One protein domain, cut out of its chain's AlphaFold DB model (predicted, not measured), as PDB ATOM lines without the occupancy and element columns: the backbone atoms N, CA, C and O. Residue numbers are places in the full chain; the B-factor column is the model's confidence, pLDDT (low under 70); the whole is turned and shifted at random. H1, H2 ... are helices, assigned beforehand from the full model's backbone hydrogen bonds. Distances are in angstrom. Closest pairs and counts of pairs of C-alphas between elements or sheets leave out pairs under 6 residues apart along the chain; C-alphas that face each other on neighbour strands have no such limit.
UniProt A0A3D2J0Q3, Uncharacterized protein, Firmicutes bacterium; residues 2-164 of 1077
ATOM      1  N   GLY A   2     160.468 197.130 215.113       48.25
ATOM      2  CA  GLY A   2     159.760 197.245 213.816       48.25
ATOM      3  C   GLY A   2     159.150 198.614 213.449       48.25
ATOM      4  O   GLY A   2     158.938 198.886 212.278       48.25
ATOM      5  N   ILE A   3     158.918 199.520 214.409       44.94
ATOM      6  CA  ILE A   3     158.318 200.844 214.117       44.94
ATOM      7  C   ILE A   3     159.359 201.833 213.542       44.94
ATOM      8  O   ILE A   3     159.021 202.722 212.764       44.94
ATOM      9  N   LEU A   4     160.648 201.645 213.855       43.88
ATOM     10  CA  LEU A   4     161.741 202.492 213.352       43.88
ATOM     11  C   LEU A   4     162.189 202.125 211.925       43.88
ATOM     12  O   LEU A   4     162.626 203.015 211.193       43.88
ATOM     13  N   SER A   5     162.050 200.861 211.501       48.28
ATOM     14  CA  SER A   5     162.313 200.456 210.110       48.28
ATOM     15  C   SER A   5     161.235 200.978 209.157       48.28
ATOM     16  O   SER A   5     161.569 201.531 208.113       48.28
ATOM     17  N   ASP A   6     159.957 200.920 209.555       51.91
ATOM     18  CA  ASP A   6     158.856 201.453 208.742       51.91
ATOM     19  C   ASP A   6     158.903 202.983 208.606       51.91
ATOM     20  O   ASP A   6     158.555 203.523 207.555       51.91
ATOM     21  N   PHE A   7     159.380 203.703 209.628       51.72
ATOM     22  CA  PHE A   7     159.515 205.161 209.552       51.72
ATOM     23  C   PHE A   7     160.653 205.591 208.608       51.72
ATOM     24  O   PHE A   7     160.471 206.511 207.809       51.72
ATOM     25  N   LYS A   8     161.800 204.889 208.625       55.09
ATOM     26  CA  LYS A   8     162.899 205.116 207.663       55.09
ATOM     27  C   LYS A   8     162.469 204.799 206.228       55.09
ATOM     28  O   LYS A   8     162.706 205.618 205.339       55.09
ATOM     29  N   ASP A   9     161.785 203.674 206.017       59.94
ATOM     30  CA  ASP A   9     161.272 203.283 204.700       59.94
ATOM     31  C   ASP A   9     160.254 204.292 204.161       59.94
ATOM     32  O   ASP A   9     160.334 204.688 203.000       59.94
ATOM     33  N   ASN A  10     159.337 204.784 205.000       60.25
ATOM     34  CA  ASN A  10     158.332 205.762 204.583       60.25
ATOM     35  C   ASN A  10     158.937 207.126 204.209       60.25
ATOM     36  O   ASN A  10     158.412 207.786 203.309       60.25
ATOM     37  N   ILE A  11     160.048 207.541 204.832       61.09
ATOM     38  CA  ILE A  11     160.770 208.771 204.462       61.09
ATOM     39  C   ILE A  11     161.462 208.610 203.102       61.09
ATOM     40  O   ILE A  11     161.342 209.495 202.251       61.09
ATOM     41  N   VAL A  12     162.140 207.479 202.865       65.06
ATOM     42  CA  VAL A  12     162.792 207.189 201.572       65.06
ATOM     43  C   VAL A  12     161.745 207.085 200.458       65.06
ATOM     44  O   VAL A  12     161.880 207.750 199.431       65.06
ATOM     45  N   VAL A  13     160.650 206.352 200.694       67.25
ATOM     46  CA  VAL A  13     159.509 206.226 199.769       67.25
ATOM     47  C   VAL A  13     158.878 207.589 199.482       67.25
ATOM     48  O   VAL A  13     158.639 207.906 198.322       67.25
ATOM     49  N   SER A  14     158.644 208.423 200.499       65.31
ATOM     50  CA  SER A  14     158.113 209.790 200.358       65.31
ATOM     51  C   SER A  14     158.999 210.671 199.471       65.31
ATOM     52  O   SER A  14     158.501 211.332 198.558       65.31
ATOM     53  N   LYS A  15     160.319 210.647 199.698       72.00
ATOM     54  CA  LYS A  15     161.284 211.455 198.943       72.00
ATOM     55  C   LYS A  15     161.385 210.998 197.484       72.00
ATOM     56  O   LYS A  15     161.320 211.835 196.587       72.00
ATOM     57  N   MET A  16     161.467 209.688 197.245       69.06
ATOM     58  CA  MET A  16     161.514 209.123 195.890       69.06
ATOM     59  C   MET A  16     160.180 209.292 195.144       69.06
ATOM     60  O   MET A  16     160.174 209.621 193.963       69.06
ATOM     61  N   SER A  17     159.039 209.200 195.840       66.06
ATOM     62  CA  SER A  17     157.705 209.406 195.248       66.06
ATOM     63  C   SER A  17     157.439 210.854 194.822       66.06
ATOM     64  O   SER A  17     156.503 211.100 194.067       66.06
ATOM     65  N   LYS A  18     158.229 211.834 195.271       67.81
ATOM     66  CA  LYS A  18     158.110 213.233 194.822       67.81
ATOM     67  C   LYS A  18     158.957 213.546 193.591       67.81
ATOM     68  O   LYS A  18     158.676 214.532 192.919       67.81
ATOM     69  N   LYS A  19     159.959 212.722 193.267       70.38
ATOM     70  CA  LYS A  19     160.746 212.912 192.047       70.38
ATOM     71  C   LYS A  19     159.883 212.611 190.814       70.38
ATOM     72  O   LYS A  19     159.188 211.591 190.813       70.38
ATOM     73  N   PRO A  20     159.890 213.470 189.782       62.22
ATOM     74  CA  PRO A  20     159.102 213.250 188.571       62.22
ATOM     75  C   PRO A  20     159.616 212.054 187.756       62.22
ATOM     76  O   PRO A  20     158.803 211.338 187.180       62.22
ATOM     77  N   GLN A  21     160.928 211.794 187.778       68.00
ATOM     78  CA  GLN A  21     161.566 210.626 187.166       68.00
ATOM     79  C   GLN A  21     162.643 210.049 188.102       68.00
ATOM     80  O   GLN A  21     163.237 210.789 188.894       68.00
ATOM     81  N   LEU A  22     162.868 208.738 188.032       73.38
ATOM     82  CA  LEU A  22     163.912 208.000 188.761       73.38
ATOM     83  C   LEU A  22     164.838 207.322 187.754       73.38
ATOM     84  O   LEU A  22     164.380 206.984 186.679       73.38
ATOM     85  N   ASN A  23     166.110 207.095 188.058       77.81
ATOM     86  CA  ASN A  23     166.951 206.254 187.194       77.81
ATOM     87  C   ASN A  23     166.964 204.799 187.705       77.81
ATOM     88  O   ASN A  23     166.619 204.545 188.869       77.81
ATOM     89  N   ILE A  24     167.312 203.829 186.855       80.00
ATOM     90  CA  ILE A  24     167.246 202.408 187.248       80.00
ATOM     91  C   ILE A  24     168.199 202.089 188.404       80.00
ATOM     92  O   ILE A  24     167.892 201.259 189.255       80.00
ATOM     93  N   GLU A  25     169.323 202.798 188.499       79.62
ATOM     94  CA  GLU A  25     170.302 202.624 189.571       79.62
ATOM     95  C   GLU A  25     169.758 203.090 190.935       79.62
ATOM     96  O   GLU A  25     169.994 202.453 191.964       79.62
ATOM     97  N   GLU A  26     168.994 204.184 190.961       80.31
ATOM     98  CA  GLU A  26     168.264 204.675 192.129       80.31
ATOM     99  C   GLU A  26     167.149 203.704 192.518       80.31
ATOM    100  O   GLU A  26     166.979 203.439 193.707       80.31
ATOM    101  N   LEU A  27     166.435 203.135 191.540       80.12
ATOM    102  CA  LEU A  27     165.407 202.122 191.782       80.12
ATOM    103  C   LEU A  27     166.019 200.816 192.322       80.12
ATOM    104  O   LEU A  27     165.481 200.220 193.252       80.12
ATOM    105  N   ALA A  28     167.187 200.415 191.816       80.69
ATOM    106  CA  ALA A  28     167.905 199.205 192.213       80.69
ATOM    107  C   ALA A  28     168.478 199.257 193.641       80.69
ATOM    108  O   ALA A  28     168.663 198.206 194.268       80.69
ATOM    109  N   LYS A  29     168.737 200.463 194.164       80.31
ATOM    110  CA  LYS A  29     169.181 200.711 195.549       80.31
ATOM    111  C   LYS A  29     168.045 200.597 196.577       80.31
ATOM    112  O   LYS A  29     168.323 200.581 197.775       80.31
ATOM    113  N   LEU A  30     166.786 200.522 196.137       79.44
ATOM    114  CA  LEU A  30     165.622 200.354 197.007       79.44
ATOM    115  C   LEU A  30     165.343 198.872 197.286       79.44
ATOM    116  O   LEU A  30     165.607 197.995 196.466       79.44
ATOM    117  N   SER A  31     164.773 198.590 198.457       78.81
ATOM    118  CA  SER A  31     164.280 197.250 198.778       78.81
ATOM    119  C   SER A  31     162.964 196.953 198.054       78.81
ATOM    120  O   SER A  31     162.195 197.859 197.724       78.81
ATOM    121  N   GLU A  32     162.645 195.672 197.867       75.62
ATOM    122  CA  GLU A  32     161.390 195.243 197.232       75.62
ATOM    123  C   GLU A  32     160.139 195.840 197.902       75.62
ATOM    124  O   GLU A  32     159.215 196.288 197.220       75.62
ATOM    125  N   SER A  33     160.132 195.894 199.239       75.75
ATOM    126  CA  SER A  33     159.085 196.531 200.051       75.75
ATOM    127  C   SER A  33     158.889 198.007 199.677       75.75
ATOM    128  O   SER A  33     157.758 198.466 199.490       75.75
ATOM    129  N   GLN A  34     159.989 198.748 199.515       79.69
ATOM    130  CA  GLN A  34     159.959 200.166 199.160       79.69
ATOM    131  C   GLN A  34     159.461 200.374 197.724       79.69
ATOM    132  O   GLN A  34     158.615 201.241 197.506       79.69
ATOM    133  N   ILE A  35     159.898 199.550 196.763       78.38
ATOM    134  CA  ILE A  35     159.448 199.627 195.361       78.38
ATOM    135  C   ILE A  35     157.931 199.367 195.265       78.38
ATOM    136  O   ILE A  35     157.218 200.160 194.647       78.38
ATOM    137  N   LYS A  36     157.400 198.346 195.966       79.38
ATOM    138  CA  LYS A  36     155.941 198.094 196.054       79.38
ATOM    139  C   LYS A  36     155.177 199.296 196.611       79.38
ATOM    140  O   LYS A  36     154.123 199.658 196.088       79.38
ATOM    141  N   LYS A  37     155.681 199.908 197.691       78.88
ATOM    142  CA  LYS A  37     155.030 201.060 198.341       78.88
ATOM    143  C   LYS A  37     155.022 202.308 197.443       78.88
ATOM    144  O   LYS A  37     154.045 203.052 197.493       78.88
ATOM    145  N   ILE A  38     156.059 202.536 196.627       77.88
ATOM    146  CA  ILE A  38     156.107 203.661 195.672       77.88
ATOM    147  C   ILE A  38     155.081 203.452 194.550       77.88
ATOM    148  O   ILE A  38     154.258 204.337 194.318       77.88
ATOM    149  N   LEU A  39     155.074 202.273 193.918       75.12
ATOM    150  CA  LEU A  39     154.188 201.975 192.783       75.12
ATOM    151  C   LEU A  39     152.699 201.958 193.156       75.12
ATOM    152  O   LEU A  39     151.861 202.346 192.349       75.12
ATOM    153  N   LYS A  40     152.351 201.618 194.408       76.50
ATOM    154  CA  LYS A  40     150.975 201.773 194.922       76.50
ATOM    155  C   LYS A  40     150.484 203.223 194.959       76.50
ATOM    156  O   LYS A  40     149.278 203.442 194.970       76.50
ATOM    157  N   LYS A  41     151.386 204.202 195.074       69.00
ATOM    158  CA  LYS A  41     151.023 205.623 195.195       69.00
ATOM    159  C   LYS A  41     151.012 206.339 193.854       69.00
ATOM    160  O   LYS A  41     150.226 207.266 193.685       69.00
ATOM    161  N   LYS A  42     151.909 205.959 192.946       68.25
ATOM    162  CA  LYS A  42     151.991 206.517 191.599       68.25
ATOM    163  C   LYS A  42     152.796 205.604 190.684       68.25
ATOM    164  O   LYS A  42     153.681 204.887 191.140       68.25
ATOM    165  N   GLU A  43     152.562 205.737 189.390       72.25
ATOM    166  CA  GLU A  43     153.424 205.144 188.374       72.25
ATOM    167  C   GLU A  43     154.793 205.854 188.349       72.25
ATOM    168  O   GLU A  43     154.896 207.062 188.603       72.25
ATOM    169  N   ILE A  44     155.854 205.103 188.060       70.69
ATOM    170  CA  ILE A  44     157.234 205.599 188.034       70.69
ATOM    171  C   ILE A  44     157.672 205.796 186.586       70.69
ATOM    172  O   ILE A  44     157.647 204.861 185.795       70.69
ATOM    173  N   SER A  45     158.147 206.987 186.243       66.44
ATOM    174  CA  SER A  45     158.894 207.195 185.000       66.44
ATOM    175  C   SER A  45     160.376 206.957 185.258       66.44
ATOM    176  O   SER A  45     160.946 207.596 186.146       66.44
ATOM    177  N   LEU A  46     160.991 206.052 184.496       67.69
ATOM    178  CA  LEU A  46     162.440 205.897 184.512       67.69
ATOM    179  C   LEU A  46     163.092 206.921 183.571       67.69
ATOM    180  O   LEU A  46     162.574 207.162 182.485       67.69
ATOM    181  N   VAL A  47     164.210 207.527 183.974       64.00
ATOM    182  CA  VAL A  47     164.958 208.499 183.152       64.00
ATOM    183  C   VAL A  47     165.462 207.828 181.875       64.00
ATOM    184  O   VAL A  47     165.428 208.431 180.806       64.00
ATOM    185  N   GLU A  48     165.853 206.556 181.966       62.31
ATOM    186  CA  GLU A  48     166.260 205.748 180.819       62.31
ATOM    187  C   GLU A  48     165.079 205.224 179.985       62.31
ATOM    188  O   GLU A  48     165.316 204.477 179.049       62.31
ATOM    189  N   VAL A  49     163.819 205.568 180.298       57.00
ATOM    190  CA  VAL A  49     162.610 205.057 179.618       57.00
ATOM    191  C   VAL A  49     161.680 206.212 179.253       57.00
ATOM    192  O   VAL A  49     160.759 206.560 179.988       57.00
ATOM    193  N   ASN A  50     161.879 206.816 178.084       53.66
ATOM    194  CA  ASN A  50     161.112 207.994 177.666       53.66
ATOM    195  C   ASN A  50     159.798 207.669 176.917       53.66
ATOM    196  O   ASN A  50     159.351 208.468 176.098       53.66
ATOM    197  N   VAL A  51     159.184 206.496 177.151       51.09
ATOM    198  CA  VAL A  51     157.982 206.059 176.393       51.09
ATOM    199  C   VAL A  51     156.846 205.472 177.253       51.09
ATOM    200  O   VAL A  51     155.772 205.199 176.732       51.09
ATOM    201  N   GLY A  52     156.971 205.346 178.578       56.69
ATOM    202  CA  GLY A  52     155.829 204.890 179.385       56.69
ATOM    203  C   GLY A  52     156.102 204.833 180.879       56.69
ATOM    204  O   GLY A  52     157.211 204.528 181.308       56.69
ATOM    205  N   LYS A  53     155.092 205.160 181.689       64.50
ATOM    206  CA  LYS A  53     155.179 205.083 183.149       64.50
ATOM    207  C   LYS A  53     155.066 203.619 183.587       64.50
ATOM    208  O   LYS A  53     154.137 202.923 183.191       64.50
ATOM    209  N   ILE A  54     155.992 203.153 184.416       69.62
ATOM    210  CA  ILE A  54     155.952 201.819 185.011       69.62
ATOM    211  C   ILE A  54     154.898 201.830 186.114       69.62
ATOM    212  O   ILE A  54     155.068 202.488 187.142       69.62
ATOM    213  N   SER A  55     153.807 201.108 185.893       67.69
ATOM    214  CA  SER A  55     152.707 200.943 186.849       67.69
ATOM    215  C   SER A  55     152.719 199.574 187.537       67.69
ATOM    216  O   SER A  55     152.111 199.407 188.595       67.69
ATOM    217  N   SER A  56     153.458 198.607 186.984       78.75
ATOM    218  CA  SER A  56     153.556 197.242 187.502       78.75
ATOM    219  C   SER A  56     154.790 197.035 188.375       78.75
ATOM    220  O   SER A  56     155.922 197.344 187.990       78.75
ATOM    221  N   TYR A  57     154.572 196.460 189.560       80.19
ATOM    222  CA  TYR A  57     155.655 196.057 190.453       80.19
ATOM    223  C   TYR A  57     156.516 194.935 189.866       80.19
ATOM    224  O   TYR A  57     157.734 194.979 190.023       80.19
ATOM    225  N   GLU A  58     155.912 193.966 189.180       79.62
ATOM    226  CA  GLU A  58     156.651 192.831 188.619       79.62
ATOM    227  C   GLU A  58     157.582 193.283 187.489       79.62
ATOM    228  O   GLU A  58     158.745 192.882 187.450       79.62
ATOM    229  N   LEU A  59     157.126 194.214 186.645       77.38
ATOM    230  CA  LEU A  59     157.969 194.835 185.625       77.38
ATOM    231  C   LEU A  59     159.140 195.611 186.248       77.38
ATOM    232  O   LEU A  59     160.290 195.424 185.853       77.38
ATOM    233  N   ALA A  60     158.872 196.447 187.260       77.75
ATOM    234  CA  ALA A  60     159.912 197.208 187.957       77.75
ATOM    235  C   ALA A  60     160.951 196.298 188.632       77.75
ATOM    236  O   ALA A  60     162.149 196.576 188.584       77.75
ATOM    237  N   LYS A  61     160.494 195.201 189.248       83.62
ATOM    238  CA  LYS A  61     161.356 194.204 189.881       83.62
ATOM    239  C   LYS A  61     162.278 193.541 188.857       83.62
ATOM    240  O   LYS A  61     163.483 193.504 189.085       83.62
ATOM    241  N   LYS A  62     161.737 193.087 187.725       83.50
ATOM    242  CA  LYS A  62     162.506 192.406 186.673       83.50
ATOM    243  C   LYS A  62     163.516 193.310 185.980       83.50
ATOM    244  O   LYS A  62     164.630 192.877 185.712       83.50
ATOM    245  N   LEU A  63     163.173 194.578 185.751       81.44
ATOM    246  CA  LEU A  63     164.119 195.571 185.229       81.44
ATOM    247  C   LEU A  63     165.290 195.796 186.196       81.44
ATOM    248  O   LEU A  63     166.440 195.870 185.771       81.44
ATOM    249  N   VAL A  64     165.011 195.850 187.503       82.31
ATOM    250  CA  VAL A  64     166.051 195.950 188.538       82.31
ATOM    251  C   VAL A  64     166.888 194.672 188.628       82.31
ATOM    252  O   VAL A  64     168.103 194.770 188.795       82.31
ATOM    253  N   GLU A  65     166.275 193.490 188.527       83.50
ATOM    254  CA  GLU A  65     166.989 192.206 188.479       83.50
ATOM    255  C   GLU A  65     167.926 192.147 187.270       83.50
ATOM    256  O   GLU A  65     169.118 191.910 187.451       83.50
ATOM    257  N   LEU A  66     167.432 192.469 186.071       83.12
ATOM    258  CA  LEU A  66     168.236 192.508 184.851       83.12
ATOM    259  C   LEU A  66     169.401 193.501 184.972       83.12
ATOM    260  O   LEU A  66     170.542 193.138 184.703       83.12
ATOM    261  N   TYR A  67     169.141 194.722 185.454       83.38
ATOM    262  CA  TYR A  67     170.179 195.736 185.660       83.38
ATOM    263  C   TYR A  67     171.263 195.284 186.647       83.38
ATOM    264  O   TYR A  67     172.449 195.535 186.435       83.38
ATOM    265  N   LYS A  68     170.869 194.605 187.735       80.56
ATOM    266  CA  LYS A  68     171.809 194.063 188.726       80.56
ATOM    267  C   LYS A  68     172.616 192.885 188.185       80.56
ATOM    268  O   LYS A  68     173.754 192.709 188.612       80.56
ATOM    269  N   MET A  69     172.034 192.087 187.292       82.44
ATOM    270  CA  MET A  69     172.705 190.953 186.657       82.44
ATOM    271  C   MET A  69     173.712 191.413 185.600       82.44
ATOM    272  O   MET A  69     174.863 190.987 185.623       82.44
ATOM    273  N   SER A  70     173.292 192.290 184.689       81.69
ATOM    274  CA  SER A  70     174.119 192.806 183.601       81.69
ATOM    275  C   SER A  70     173.599 194.169 183.163       81.69
ATOM    276  O   SER A  70     172.564 194.288 182.508       81.69
ATOM    277  N   LYS A  71     174.353 195.222 183.491       78.31
ATOM    278  CA  LYS A  71     174.031 196.580 183.039       78.31
ATOM    279  C   LYS A  71     173.997 196.676 181.509       78.31
ATOM    280  O   LYS A  71     173.139 197.356 180.968       78.31
ATOM    281  N   LYS A  72     174.886 195.947 180.826       76.94
ATOM    282  CA  LYS A  72     174.942 195.912 179.362       76.94
ATOM    283  C   LYS A  72     173.674 195.304 178.756       76.94
ATOM    284  O   LYS A  72     173.116 195.885 177.837       76.94
ATOM    285  N   ASP A  73     173.192 194.179 179.284       74.81
ATOM    286  CA  ASP A  73     171.974 193.548 178.751       74.81
ATOM    287  C   ASP A  73     170.717 194.351 179.085       74.81
ATOM    288  O   ASP A  73     169.788 194.395 178.281       74.81
ATOM    289  N   TYR A  74     170.703 195.033 180.235       80.69
ATOM    290  CA  TYR A  74     169.682 196.031 180.534       80.69
ATOM    291  C   TYR A  74     169.668 197.145 179.480       80.69
ATOM    292  O   TYR A  74     168.619 197.398 178.892       80.69
ATOM    293  N   ASP A  75     170.815 197.766 179.195       73.38
ATOM    294  CA  ASP A  75     170.903 198.863 178.227       73.38
ATOM    295  C   ASP A  75     170.490 198.404 176.808       73.38
ATOM    296  O   ASP A  75     169.694 199.082 176.154       73.38
ATOM    297  N   ASP A  76     170.934 197.221 176.365       73.06
ATOM    298  CA  ASP A  76     170.601 196.651 175.048       73.06
ATOM    299  C   ASP A  76     169.093 196.358 174.895       73.06
ATOM    300  O   ASP A  76     168.485 196.676 173.871       73.06
ATOM    301  N   ILE A  77     168.462 195.769 175.916       76.62
ATOM    302  CA  ILE A  77     167.019 195.468 175.903       76.62
ATOM    303  C   ILE A  77     166.195 196.753 175.976       76.62
ATOM    304  O   ILE A  77     165.155 196.865 175.321       76.62
ATOM    305  N   MET A  78     166.666 197.750 176.725       73.94
ATOM    306  CA  MET A  78     166.003 199.045 176.763       73.94
ATOM    307  C   MET A  78     166.049 199.734 175.394       73.94
ATOM    308  O   MET A  78     165.007 200.200 174.931       73.94
ATOM    309  N   LEU A  79     167.200 199.731 174.710       68.69
ATOM    310  CA  LEU A  79     167.353 200.223 173.331       68.69
ATOM    311  C   LEU A  79     166.382 199.547 172.351       68.69
ATOM    312  O   LEU A  79     165.738 200.228 171.552       68.69
ATOM    313  N   PHE A  80     166.206 198.233 172.455       70.12
ATOM    314  CA  PHE A  80     165.256 197.479 171.632       70.12
ATOM    315  C   PHE A  80     163.792 197.872 171.844       70.12
ATOM    316  O   PHE A  80     163.005 197.975 170.898       70.12
ATOM    317  N   PHE A  81     163.406 198.138 173.089       68.56
ATOM    318  CA  PHE A  81     162.063 198.621 173.383       68.56
ATOM    319  C   PHE A  81     161.808 200.048 172.871       68.56
ATOM    320  O   PHE A  81     160.663 200.388 172.563       68.56
ATOM    321  N   PHE A  82     162.852 200.871 172.721       59.66
ATOM    322  CA  PHE A  82     162.739 202.213 172.145       59.66
ATOM    323  C   PHE A  82     162.522 202.218 170.632       59.66
ATOM    324  O   PHE A  82     161.746 203.045 170.145       59.66
ATOM    325  N   SER A  83     163.182 201.325 169.892       53.25
ATOM    326  CA  SER A  83     163.070 201.281 168.430       53.25
ATOM    327  C   SER A  83     161.743 200.686 167.950       53.25
ATOM    328  O   SER A  83     161.259 201.068 166.888       53.25
ATOM    329  N   SER A  84     161.111 199.808 168.738       54.28
ATOM    330  CA  SER A  84     160.002 198.969 168.255       54.28
ATOM    331  C   SER A  84     158.574 199.413 168.626       54.28
ATOM    332  O   SER A  84     157.634 198.862 168.062       54.28
ATOM    333  N   LYS A  85     158.351 200.388 169.531       55.84
ATOM    334  CA  LYS A  85     157.003 200.847 169.991       55.84
ATOM    335  C   LYS A  85     155.961 199.711 170.173       55.84
ATOM    336  O   LYS A  85     154.794 199.876 169.819       55.84
ATOM    337  N   ASN A  86     156.350 198.554 170.723       59.78
ATOM    338  CA  ASN A  86     155.512 197.347 170.675       59.78
ATOM    339  C   ASN A  86     155.123 196.816 172.070       59.78
ATOM    340  O   ASN A  86     155.931 196.195 172.760       59.78
ATOM    341  N   HIS A  87     153.871 197.040 172.491       61.31
ATOM    342  CA  HIS A  87     153.364 196.674 173.826       61.31
ATOM    343  C   HIS A  87     153.400 195.160 174.130       61.31
ATOM    344  O   HIS A  87     153.471 194.780 175.301       61.31
ATOM    345  N   GLU A  88     153.379 194.285 173.119       65.38
ATOM    346  CA  GLU A  88     153.410 192.828 173.328       65.38
ATOM    347  C   GLU A  88     154.792 192.307 173.743       65.38
ATOM    348  O   GLU A  88     154.875 191.462 174.635       65.38
ATOM    349  N   MET A  89     155.879 192.870 173.206       71.50
ATOM    350  CA  MET A  89     157.245 192.477 173.589       71.50
ATOM    351  C   MET A  89     157.559 192.863 175.044       71.50
ATOM    352  O   MET A  89     158.196 192.097 175.771       71.50
ATOM    353  N   PHE A  90     157.020 193.996 175.512       69.56
ATOM    354  CA  PHE A  90     157.074 194.392 176.925       69.56
ATOM    355  C   PHE A  90     156.390 193.376 177.843       69.56
ATOM    356  O   PHE A  90     156.897 193.066 178.921       69.56
ATOM    357  N   LYS A  91     155.250 192.828 177.413       71.94
ATOM    358  CA  LYS A  91     154.471 191.862 178.194       71.94
ATOM    359  C   LYS A  91     155.178 190.508 178.304       71.94
ATOM    360  O   LYS A  91     155.110 189.864 179.354       71.94
ATOM    361  N   ILE A  92     155.890 190.086 177.257       75.88
ATOM    362  CA  ILE A  92     156.721 188.871 177.275       75.88
ATOM    363  C   ILE A  92     157.866 189.028 178.284       75.88
ATOM    364  O   ILE A  92     158.071 188.152 179.124       75.88
ATOM    365  N   PHE A  93     158.547 190.176 178.280       77.44
ATOM    366  CA  PHE A  93     159.575 190.485 179.277       77.44
ATOM    367  C   PHE A  93     159.014 190.492 180.707       77.44
ATOM    368  O   PHE A  93     159.546 189.827 181.598       77.44
ATOM    369  N   GLU A  94     157.886 191.174 180.921       73.31
ATOM    370  CA  GLU A  94     157.226 191.259 182.225       73.31
ATOM    371  C   GLU A  94     156.792 189.892 182.768       73.31
ATOM    372  O   GLU A  94     156.792 189.684 183.980       73.31
ATOM    373  N   THR A  95     156.448 188.933 181.907       76.31
ATOM    374  CA  THR A  95     155.938 187.614 182.319       76.31
ATOM    375  C   THR A  95     156.994 186.504 182.315       76.31
ATOM    376  O   THR A  95     156.781 185.479 182.964       76.31
ATOM    377  N   SER A  96     158.167 186.719 181.708       76.94
ATOM    378  CA  SER A  96     159.231 185.703 181.621       76.94
ATOM    379  C   SER A  96     159.807 185.306 182.983       76.94
ATOM    380  O   SER A  96     160.112 186.160 183.813       76.94
ATOM    381  N   LYS A  97     159.977 184.004 183.227       73.31
ATOM    382  CA  LYS A  97     160.534 183.477 184.486       73.31
ATOM    383  C   LYS A  97     162.065 183.403 184.500       73.31
ATOM    384  O   LYS A  97     162.632 183.306 185.581       73.31
ATOM    385  N   ASP A  98     162.709 183.447 183.333       76.81
ATOM    386  CA  ASP A  98     164.163 183.336 183.176       76.81
ATOM    387  C   ASP A  98     164.728 184.647 182.609       76.81
ATOM    388  O   ASP A  98     164.723 184.885 181.399       76.81
ATOM    389  N   ILE A  99     165.177 185.525 183.510       76.69
ATOM    390  CA  ILE A  99     165.767 186.827 183.161       76.69
ATOM    391  C   ILE A  99     167.180 186.657 182.577       76.69
ATOM    392  O   ILE A  99     167.604 187.490 181.781       76.69
ATOM    393  N   SER A 100     167.892 185.568 182.894       71.38
ATOM    394  CA  SER A 100     169.257 185.315 182.400       71.38
ATOM    395  C   SER A 100     169.334 185.125 180.885       71.38
ATOM    396  O   SER A 100     170.317 185.536 180.281       71.38
ATOM    397  N   ASN A 101     168.301 184.543 180.264       74.69
ATOM    398  CA  ASN A 101     168.267 184.248 178.823       74.69
ATOM    399  C   ASN A 101     167.318 185.155 178.029       74.69
ATOM    400  O   ASN A 101     167.016 184.899 176.861       74.69
ATOM    401  N   ILE A 102     166.830 186.228 178.649       78.69
ATOM    402  CA  ILE A 102     165.719 187.009 178.109       78.69
ATOM    403  C   ILE A 102     166.037 187.669 176.760       78.69
ATOM    404  O   ILE A 102     165.150 187.807 175.925       78.69
ATOM    405  N   LYS A 103     167.309 187.998 176.505       75.12
ATOM    406  CA  LYS A 103     167.758 188.552 175.224       75.12
ATOM    407  C   LYS A 103     167.540 187.568 174.072       75.12
ATOM    408  O   LYS A 103     166.967 187.951 173.062       75.12
ATOM    409  N   SER A 104     167.896 186.295 174.261       77.19
ATOM    410  CA  SER A 104     167.694 185.243 173.253       77.19
ATOM    411  C   SER A 104     166.210 185.006 172.975       77.19
ATOM    412  O   SER A 104     165.804 184.919 171.820       77.19
ATOM    413  N   ILE A 105     165.386 184.971 174.029       80.94
ATOM    414  CA  ILE A 105     163.930 184.784 173.914       80.94
ATOM    415  C   ILE A 105     163.302 185.930 173.113       80.94
ATOM    416  O   ILE A 105     162.500 185.697 172.209       80.94
ATOM    417  N   LEU A 106     163.679 187.174 173.420       79.38
ATOM    418  CA  LEU A 106     163.176 188.338 172.695       79.38
ATOM    419  C   LEU A 106     163.685 188.364 171.248       79.38
ATOM    420  O   LEU A 106     162.916 188.717 170.358       79.38
ATOM    421  N   SER A 107     164.930 187.957 170.984       79.75
ATOM    422  CA  SER A 107     165.473 187.857 169.626       79.75
ATOM    423  C   SER A 107     164.716 186.843 168.757       79.75
ATOM    424  O   SER A 107     164.341 187.171 167.632       79.75
ATOM    425  N   GLU A 108     164.422 185.646 169.269       81.94
ATOM    426  CA  GLU A 108     163.638 184.642 168.531       81.94
ATOM    427  C   GLU A 108     162.224 185.128 168.218       81.94
ATOM    428  O   GLU A 108     161.738 184.983 167.094       81.94
ATOM    429  N   GLU A 109     161.565 185.742 169.197       81.81
ATOM    430  CA  GLU A 109     160.202 186.223 169.009       81.81
ATOM    431  C   GLU A 109     160.141 187.432 168.063       81.81
ATOM    432  O   GLU A 109     159.202 187.566 167.280       81.81
ATOM    433  N   SER A 110     161.189 188.264 168.054       78.75
ATOM    434  CA  SER A 110     161.327 189.379 167.108       78.75
ATOM    435  C   SER A 110     161.409 188.897 165.663       78.75
ATOM    436  O   SER A 110     160.755 189.473 164.798       78.75
ATOM    437  N   ILE A 111     162.169 187.830 165.389       79.88
ATOM    438  CA  ILE A 111     162.253 187.249 164.040       79.88
ATOM    439  C   ILE A 111     160.913 186.645 163.624       79.88
ATOM    440  O   ILE A 111     160.442 186.916 162.519       79.88
ATOM    441  N   LYS A 112     160.265 185.867 164.501       78.19
ATOM    442  CA  LYS A 112     158.938 185.305 164.200       78.19
ATOM    443  C   LYS A 112     157.948 186.404 163.845       78.19
ATOM    444  O   LYS A 112     157.226 186.284 162.859       78.19
ATOM    445  N   ARG A 113     157.957 187.494 164.614       74.50
ATOM    446  CA  ARG A 113     157.081 188.630 164.360       74.50
ATOM    447  C   ARG A 113     157.447 189.369 163.080       74.50
ATOM    448  O   ARG A 113     156.549 189.702 162.324       74.50
ATOM    449  N   PHE A 114     158.733 189.572 162.800       76.06
ATOM    450  CA  PHE A 114     159.204 190.170 161.545       76.06
ATOM    451  C   PHE A 114     158.751 189.387 160.309       76.06
ATOM    452  O   PHE A 114     158.525 189.989 159.261       76.06
ATOM    453  N   ILE A 115     158.598 188.069 160.433       69.25
ATOM    454  CA  ILE A 115     158.048 187.211 159.382       69.25
ATOM    455  C   ILE A 115     156.521 187.335 159.307       69.25
ATOM    456  O   ILE A 115     155.963 187.468 158.225       69.25
ATOM    457  N   SER A 116     155.823 187.297 160.444       65.56
ATOM    458  CA  SER A 116     154.356 187.232 160.455       65.56
ATOM    459  C   SER A 116     153.636 188.583 160.334       65.56
ATOM    460  O   SER A 116     152.473 188.612 159.943       65.56
ATOM    461  N   ASP A 117     154.280 189.684 160.729       67.38
ATOM    462  CA  ASP A 117     153.701 191.031 160.802       67.38
ATOM    463  C   ASP A 117     154.372 191.952 159.765       67.38
ATOM    464  O   ASP A 117     155.544 192.315 159.920       67.38
ATOM    465  N   PRO A 118     153.648 192.364 158.711       62.06
ATOM    466  CA  PRO A 118     154.223 193.116 157.598       62.06
ATOM    467  C   PRO A 118     154.635 194.548 157.963       62.06
ATOM    468  O   PRO A 118     155.400 195.167 157.227       62.06
ATOM    469  N   SER A 119     154.168 195.067 159.103       64.88
ATOM    470  CA  SER A 119     154.493 196.413 159.589       64.88
ATOM    471  C   SER A 119     155.659 196.445 160.581       64.88
ATOM    472  O   SER A 119     156.157 197.521 160.919       64.88
ATOM    473  N   TYR A 120     156.099 195.277 161.060       71.88
ATOM    474  CA  TYR A 120     157.125 195.169 162.089       71.88
ATOM    475  C   TYR A 120     158.525 195.244 161.478       71.88
ATOM    476  O   TYR A 120     158.909 194.394 160.675       71.88
ATOM    477  N   THR A 121     159.304 196.252 161.871       75.50
ATOM    478  CA  THR A 121     160.691 196.438 161.431       75.50
ATOM    479  C   THR A 121     161.676 195.905 162.467       75.50
ATOM    480  O   THR A 121     161.352 195.765 163.649       75.50
ATOM    481  N   ILE A 122     162.893 195.601 162.025       75.81
ATOM    482  CA  ILE A 122     163.968 195.121 162.899       75.81
ATOM    483  C   ILE A 122     165.227 195.959 162.711       75.81
ATOM    484  O   ILE A 122     165.579 196.326 161.595       75.81
ATOM    485  N   ASP A 123     165.938 196.217 163.806       76.50
ATOM    486  CA  ASP A 123     167.310 196.721 163.756       76.50
ATOM    487  C   ASP A 123     168.258 195.549 164.007       76.50
ATOM    488  O   ASP A 123     168.253 194.940 165.081       76.50
ATOM    489  N   ILE A 124     169.064 195.220 163.001       77.19
ATOM    490  CA  ILE A 124     169.971 194.075 163.054       77.19
ATOM    491  C   ILE A 124     171.025 194.209 164.163       77.19
ATOM    492  O   ILE A 124     171.475 193.200 164.695       77.19
ATOM    493  N   ASN A 125     171.360 195.436 164.578       75.06
ATOM    494  CA  ASN A 125     172.363 195.685 165.617       75.06
ATOM    495  C   ASN A 125     171.932 195.197 167.009       75.06
ATOM    496  O   ASN A 125     172.764 195.089 167.908       75.06
ATOM    497  N   PHE A 126     170.644 194.896 167.202       73.06
ATOM    498  CA  PHE A 126     170.141 194.311 168.444       73.06
ATOM    499  C   PHE A 126     170.524 192.831 168.611       73.06
ATOM    500  O   PHE A 126     170.581 192.314 169.731       73.06
ATOM    501  N   PHE A 127     170.792 192.134 167.508       78.88
ATOM    502  CA  PHE A 127     171.068 190.705 167.509       78.88
ATOM    503  C   PHE A 127     172.573 190.453 167.615       78.88
ATOM    504  O   PHE A 127     173.385 191.141 167.003       78.88
ATOM    505  N   SER A 128     172.972 189.442 168.389       78.31
ATOM    506  CA  SER A 128     174.382 189.036 168.444       78.31
ATOM    507  C   SER A 128     174.847 188.488 167.094       78.31
ATOM    508  O   SER A 128     174.071 187.807 166.421       78.31
ATOM    509  N   GLU A 129     176.120 188.684 166.749       79.31
ATOM    510  CA  GLU A 129     176.711 188.201 165.488       79.31
ATOM    511  C   GLU A 129     176.473 186.701 165.244       79.31
ATOM    512  O   GLU A 129     176.153 186.291 164.129       79.31
ATOM    513  N   GLU A 130     176.554 185.881 166.294       80.94
ATOM    514  CA  GLU A 130     176.293 184.439 166.217       80.94
ATOM    515  C   GLU A 130     174.826 184.126 165.869       80.94
ATOM    516  O   GLU A 130     174.547 183.266 165.037       80.94
ATOM    517  N   PHE A 131     173.880 184.882 166.431       82.25
ATOM    518  CA  PHE A 131     172.448 184.734 166.151       82.25
ATOM    519  C   PHE A 131     172.081 185.188 164.733       82.25
ATOM    520  O   PHE A 131     171.280 184.533 164.068       82.25
ATOM    521  N   ILE A 132     172.700 186.271 164.250       83.62
ATOM    522  CA  ILE A 132     172.543 186.742 162.866       83.62
ATOM    523  C   ILE A 132     173.039 185.670 161.897       83.62
ATOM    524  O   ILE A 132     172.338 185.314 160.953       83.62
ATOM    525  N   LYS A 133     174.224 185.111 162.160       81.94
ATOM    526  CA  LYS A 133     174.825 184.075 161.319       81.94
ATOM    527  C   LYS A 133     173.974 182.803 161.262       81.94
ATOM    528  O   LYS A 133     173.837 182.216 160.192       81.94
ATOM    529  N   ASN A 134     173.372 182.411 162.384       81.12
ATOM    530  CA  ASN A 134     172.513 181.229 162.467       81.12
ATOM    531  C   ASN A 134     171.138 181.408 161.797       81.12
ATOM    532  O   ASN A 134     170.486 180.409 161.518       81.12
ATOM    533  N   ASN A 135     170.717 182.646 161.516       80.12
ATOM    534  CA  ASN A 135     169.441 182.980 160.864       80.12
ATOM    535  C   ASN A 135     169.658 183.815 159.586       80.12
ATOM    536  O   ASN A 135     168.872 184.698 159.235       80.12
ATOM    537  N   ASN A 136     170.785 183.593 158.909       80.88
ATOM    538  CA  ASN A 136     171.189 184.376 157.743       80.88
ATOM    539  C   ASN A 136     170.267 184.168 156.529       80.88
ATOM    540  O   ASN A 136     170.207 185.015 155.646       80.88
ATOM    541  N   ASP A 137     169.514 183.074 156.493       70.50
ATOM    542  CA  ASP A 137     168.433 182.843 155.533       70.50
ATOM    543  C   ASP A 137     167.287 183.860 155.669       70.50
ATOM    544  O   ASP A 137     166.614 184.151 154.684       70.50
ATOM    545  N   ILE A 138     167.105 184.444 156.857       75.81
ATOM    546  CA  ILE A 138     166.075 185.453 157.136       75.81
ATOM    547  C   ILE A 138     166.651 186.867 157.059       75.81
ATOM    548  O   ILE A 138     166.026 187.754 156.474       75.81
ATOM    549  N   PHE A 139     167.838 187.091 157.632       80.88
ATOM    550  CA  PHE A 139     168.498 188.400 157.590       80.88
ATOM    551  C   PHE A 139     169.117 188.700 156.216       80.88
ATOM    552  O   PHE A 139     169.217 189.851 155.813       80.88
ATOM    553  N   LEU A 140     169.470 187.683 155.431       82.44
ATOM    554  CA  LEU A 140     169.997 187.828 154.072       82.44
ATOM    555  C   LEU A 140     171.317 188.608 153.998       82.44
ATOM    556  O   LEU A 140     171.591 189.284 153.001       82.44
ATOM    557  N   VAL A 141     172.154 188.514 155.034       80.50
ATOM    558  CA  VAL A 141     173.415 189.262 155.130       80.50
ATOM    559  C   VAL A 141     174.361 188.868 153.988       80.50
ATOM    560  O   VAL A 141     174.931 189.733 153.338       80.50
ATOM    561  N   ASP A 142     174.457 187.601 153.608       76.12
ATOM    562  CA  ASP A 142     175.454 187.212 152.591       76.12
ATOM    563  C   ASP A 142     174.971 187.325 151.134       76.12
ATOM    564  O   ASP A 142     175.765 187.165 150.207       76.12
ATOM    565  N   VAL A 143     173.679 187.590 150.910       76.62
ATOM    566  CA  VAL A 143     173.047 187.477 149.578       76.62
ATOM    567  C   VAL A 143     172.466 188.781 149.039       76.62
ATOM    568  O   VAL A 143     172.241 188.884 147.834       76.62
ATOM    569  N   LEU A 144     172.244 189.783 149.895       79.50
ATOM    570  CA  LEU A 144     171.753 191.098 149.486       79.50
ATOM    571  C   LEU A 144     172.771 192.205 149.816       79.50
ATOM    572  O   LEU A 144     173.370 192.188 150.896       79.50
ATOM    573  N   PRO A 145     172.934 193.218 148.941       82.06
ATOM    574  CA  PRO A 145     173.745 194.397 149.241       82.06
ATOM    575  C   PRO A 145     173.236 195.142 150.481       82.06
ATOM    576  O   PRO A 145     172.029 195.227 150.711       82.06
ATOM    577  N   GLU A 146     174.147 195.740 151.253       80.44
ATOM    578  CA  GLU A 146     173.846 196.355 152.554       80.44
ATOM    579  C   GLU A 146     172.712 197.390 152.499       80.44
ATOM    580  O   GLU A 146     171.814 197.370 153.342       80.44
ATOM    581  N   GLU A 147     172.684 198.235 151.466       79.25
ATOM    582  CA  GLU A 147     171.628 199.238 151.304       79.25
ATOM    583  C   GLU A 147     170.250 198.638 151.001       79.25
ATOM    584  O   GLU A 147     169.229 199.175 151.432       79.25
ATOM    585  N   VAL A 148     170.214 197.514 150.279       80.31
ATOM    586  CA  VAL A 148     168.972 196.793 149.976       80.31
ATOM    587  C   VAL A 148     168.483 196.077 151.229       80.31
ATOM    588  O   VAL A 148     167.310 196.178 151.572       80.31
ATOM    589  N   ARG A 149     169.384 195.435 151.985       84.75
ATOM    590  CA  ARG A 149     169.038 194.793 153.264       84.75
ATOM    591  C   ARG A 149     168.464 195.774 154.269       84.75
ATOM    592  O   ARG A 149     167.483 195.458 154.926       84.75
ATOM    593  N   LYS A 150     169.041 196.974 154.369       80.19
ATOM    594  CA  LYS A 150     168.521 198.008 155.268       80.19
ATOM    595  C   LYS A 150     167.071 198.355 154.921       80.19
ATOM    596  O   LYS A 150     166.211 198.326 155.794       80.19
ATOM    597  N   ARG A 151     166.771 198.551 153.632       82.94
ATOM    598  CA  ARG A 151     165.388 198.736 153.159       82.94
ATOM    599  C   ARG A 151     164.501 197.517 153.424       82.94
ATOM    600  O   ARG A 151     163.324 197.695 153.714       82.94
ATOM    601  N   TYR A 152     165.035 196.301 153.356       81.75
ATOM    602  CA  TYR A 152     164.312 195.068 153.691       81.75
ATOM    603  C   TYR A 152     163.946 194.980 155.178       81.75
ATOM    604  O   TYR A 152     162.792 194.703 155.502       81.75
ATOM    605  N   TYR A 153     164.871 195.298 156.083       82.38
ATOM    606  CA  TYR A 153     164.604 195.319 157.524       82.38
ATOM    607  C   TYR A 153     163.631 196.430 157.933       82.38
ATOM    608  O   TYR A 153     162.791 196.224 158.810       82.38
ATOM    609  N   ASP A 154     163.690 197.566 157.236       76.31
ATOM    610  CA  ASP A 154     162.783 198.702 157.418       76.31
ATOM    611  C   ASP A 154     161.426 198.513 156.710       76.31
ATOM    612  O   ASP A 154     160.607 199.433 156.715       76.31
ATOM    613  N   LYS A 155     161.184 197.351 156.079       73.81
ATOM    614  CA  LYS A 155     159.979 197.044 155.282       73.81
ATOM    615  C   LYS A 155     159.672 198.112 154.217       73.81
ATOM    616  O   LYS A 155     158.526 198.474 153.994       73.81
ATOM    617  N   ASN A 156     160.710 198.620 153.557       71.31
ATOM    618  CA  ASN A 156     160.668 199.691 152.553       71.31
ATOM    619  C   ASN A 156     161.414 199.308 151.257       71.31
ATOM    620  O   ASN A 156     162.046 200.144 150.608       71.31
ATOM    621  N   ILE A 157     161.375 198.027 150.880       72.69
ATOM    622  CA  ILE A 157     161.958 197.529 149.624       72.69
ATOM    623  C   ILE A 157     161.243 198.134 148.414       72.69
ATOM    624  O   ILE A 157     160.027 198.321 148.433       72.69
ATOM    625  N   THR A 158     162.000 198.441 147.356       66.75
ATOM    626  CA  THR A 158     161.465 199.026 146.118       66.75
ATOM    627  C   THR A 158     161.286 197.992 145.001       66.75
ATOM    628  O   THR A 158     161.888 196.919 145.009       66.75
ATOM    629  N   GLU A 159     160.488 198.331 143.983       59.19
ATOM    630  CA  GLU A 159     160.240 197.472 142.812       59.19
ATOM    631  C   GLU A 159     161.537 197.140 142.050       59.19
ATOM    632  O   GLU A 159     161.720 196.024 141.559       59.19
ATOM    633  N   LYS A 160     162.479 198.092 142.013       66.50
ATOM    634  CA  LYS A 160     163.809 197.913 141.421       66.50
ATOM    635  C   LYS A 160     164.655 196.913 142.212       66.50
ATOM    636  O   LYS A 160     165.263 196.032 141.611       66.50
ATOM    637  N   ASP A 161     164.646 197.016 143.543       70.88
ATOM    638  CA  ASP A 161     165.401 196.118 144.426       70.88
ATOM    639  C   ASP A 161     164.957 194.654 144.252       70.88
ATOM    640  O   ASP A 161     165.796 193.754 144.200       70.88
ATOM    641  N   LEU A 162     163.647 194.416 144.100       65.62
ATOM    642  CA  LEU A 162     163.089 193.083 143.840       65.62
ATOM    643  C   LEU A 162     163.486 192.538 142.467       65.62
ATOM    644  O   LEU A 162     163.834 191.365 142.346       65.62
ATOM    645  N   LEU A 163     163.434 193.374 141.429       62.78
ATOM    646  CA  LEU A 163     163.750 192.975 140.058       62.78
ATOM    647  C   LEU A 163     165.228 192.622 139.874       62.78
ATOM    648  O   LEU A 163     165.544 191.629 139.217       62.78
ATOM    649  N   GLU A 164     166.124 193.425 140.447       68.94
ATOM    650  CA  GLU A 164     167.574 193.236 140.321       68.94
ATOM    651  C   GLU A 164     168.088 192.057 141.165       68.94
ATOM    652  O   GLU A 164     169.114 191.474 140.828       68.94
TER     653      GLU A 164
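Overview. This is residues 2 to 164 of the 1077 residues of an uncharacterized protein of Firmicutes bacterium (UniProt A0A3D2J0Q3). The model is a long rod of helices set one after another, with H1 making one end and H11 the other. H4 lies across the rod beyond H1 to H3 and has contacts with helices on both its sides; then come H5, H6 and H7, with H6 and H7 folded back as a hairpin, and the short helices H8 to H11, joined by loops, make the far end. The printed part has 163 residues with eleven named helices, H1 to H11 in order along the chain, and no named strand, so its class is all helix, with 105 residues in named helices. It is loose, with a radius of gyration of the C-alphas of 19.9 A, and it spans 74 by 26 by 22 A.

Arrangement. H1, residues 2 to 18, touches H3, residues 32 to 39, at a steep tilt of 42 degrees, the same way; their closest C-alphas, those of Val 13 and Ile 38, are 5.9 A apart. H2, residues 24 to 28, is apart from H1, and touches H4, residues 57 to 69, where the closest C-alphas, those of Ala 28 and Val 64, are 5.2 A apart. H4 is the hub, touching four helices. With residues 57 to 61 alone it touches H3, opposite ways at a steep tilt of 50 degrees, the C-alphas of Lys 36 and Tyr 57 being closest at 6.0 A. With residues 63 to 67 alone it touches H5, residues 71 to 84, opposite ways at a steep tilt of 50 degrees; the closest C-alphas, Tyr 67 and Tyr 74, are 5.2 A apart. With residues 58 to 62 alone it touches H6, residues 87 to 95, about perpendicular at 75 degrees; the closest C-alphas, Leu 59 and Glu 94, are 5.0 A apart. H6 and H7, residues 102 to 116, form a helical hairpin, opposite ways at a shallow tilt of 32 degrees, only just short of steep; their closest C-alphas, Phe 93 and Ile 102, are 7.2 A apart. H8, residues 129 to 134, is only just apart from H7, at 8.4 A. H9, residues 136 to 139, is close but not clearly touching H10, residues 146 to 153, with the C-alphas of Phe 139 and Arg 149 closest at 7.7 A. H10 is close but not clearly touching H11, residues 159 to 164, with the C-alphas of Val 148 and Asp 161 closest at 6.6 A. Every O i to N i+4 pair is within hydrogen-bond range in H2 to H8, H10 and H11, and 12 of 13 are in H1; H9 is too short for such a pair, and its 1 O i to N i+3 pair is not within range.

Along the chain. H1 begins with C-alpha 2 at (159.760, 197.245, 213.816) and is 24.9 A long from first to last C-alpha. H4 measures 18.2 A, H5 20.5 A and H7 21.0 A; C-alpha 57, where H4 begins, is at (155.655, 196.057, 190.453). H11 ends with C-alpha 164 at (167.574, 193.236, 140.321).

Size, cuts and confidence. The two C-alphas farthest apart are those of Ile 3 and Glu 164, at 74.8 A. The printed part has no cut. The links from H3 to H4, residues 40 to 56, and from H7 to H8, residues 117 to 128, are long. The mean pLDDT of the printed part is 72.7; 52 residues are under 70, among them residues 2 to 14, 45 to 55 and 81 to 88.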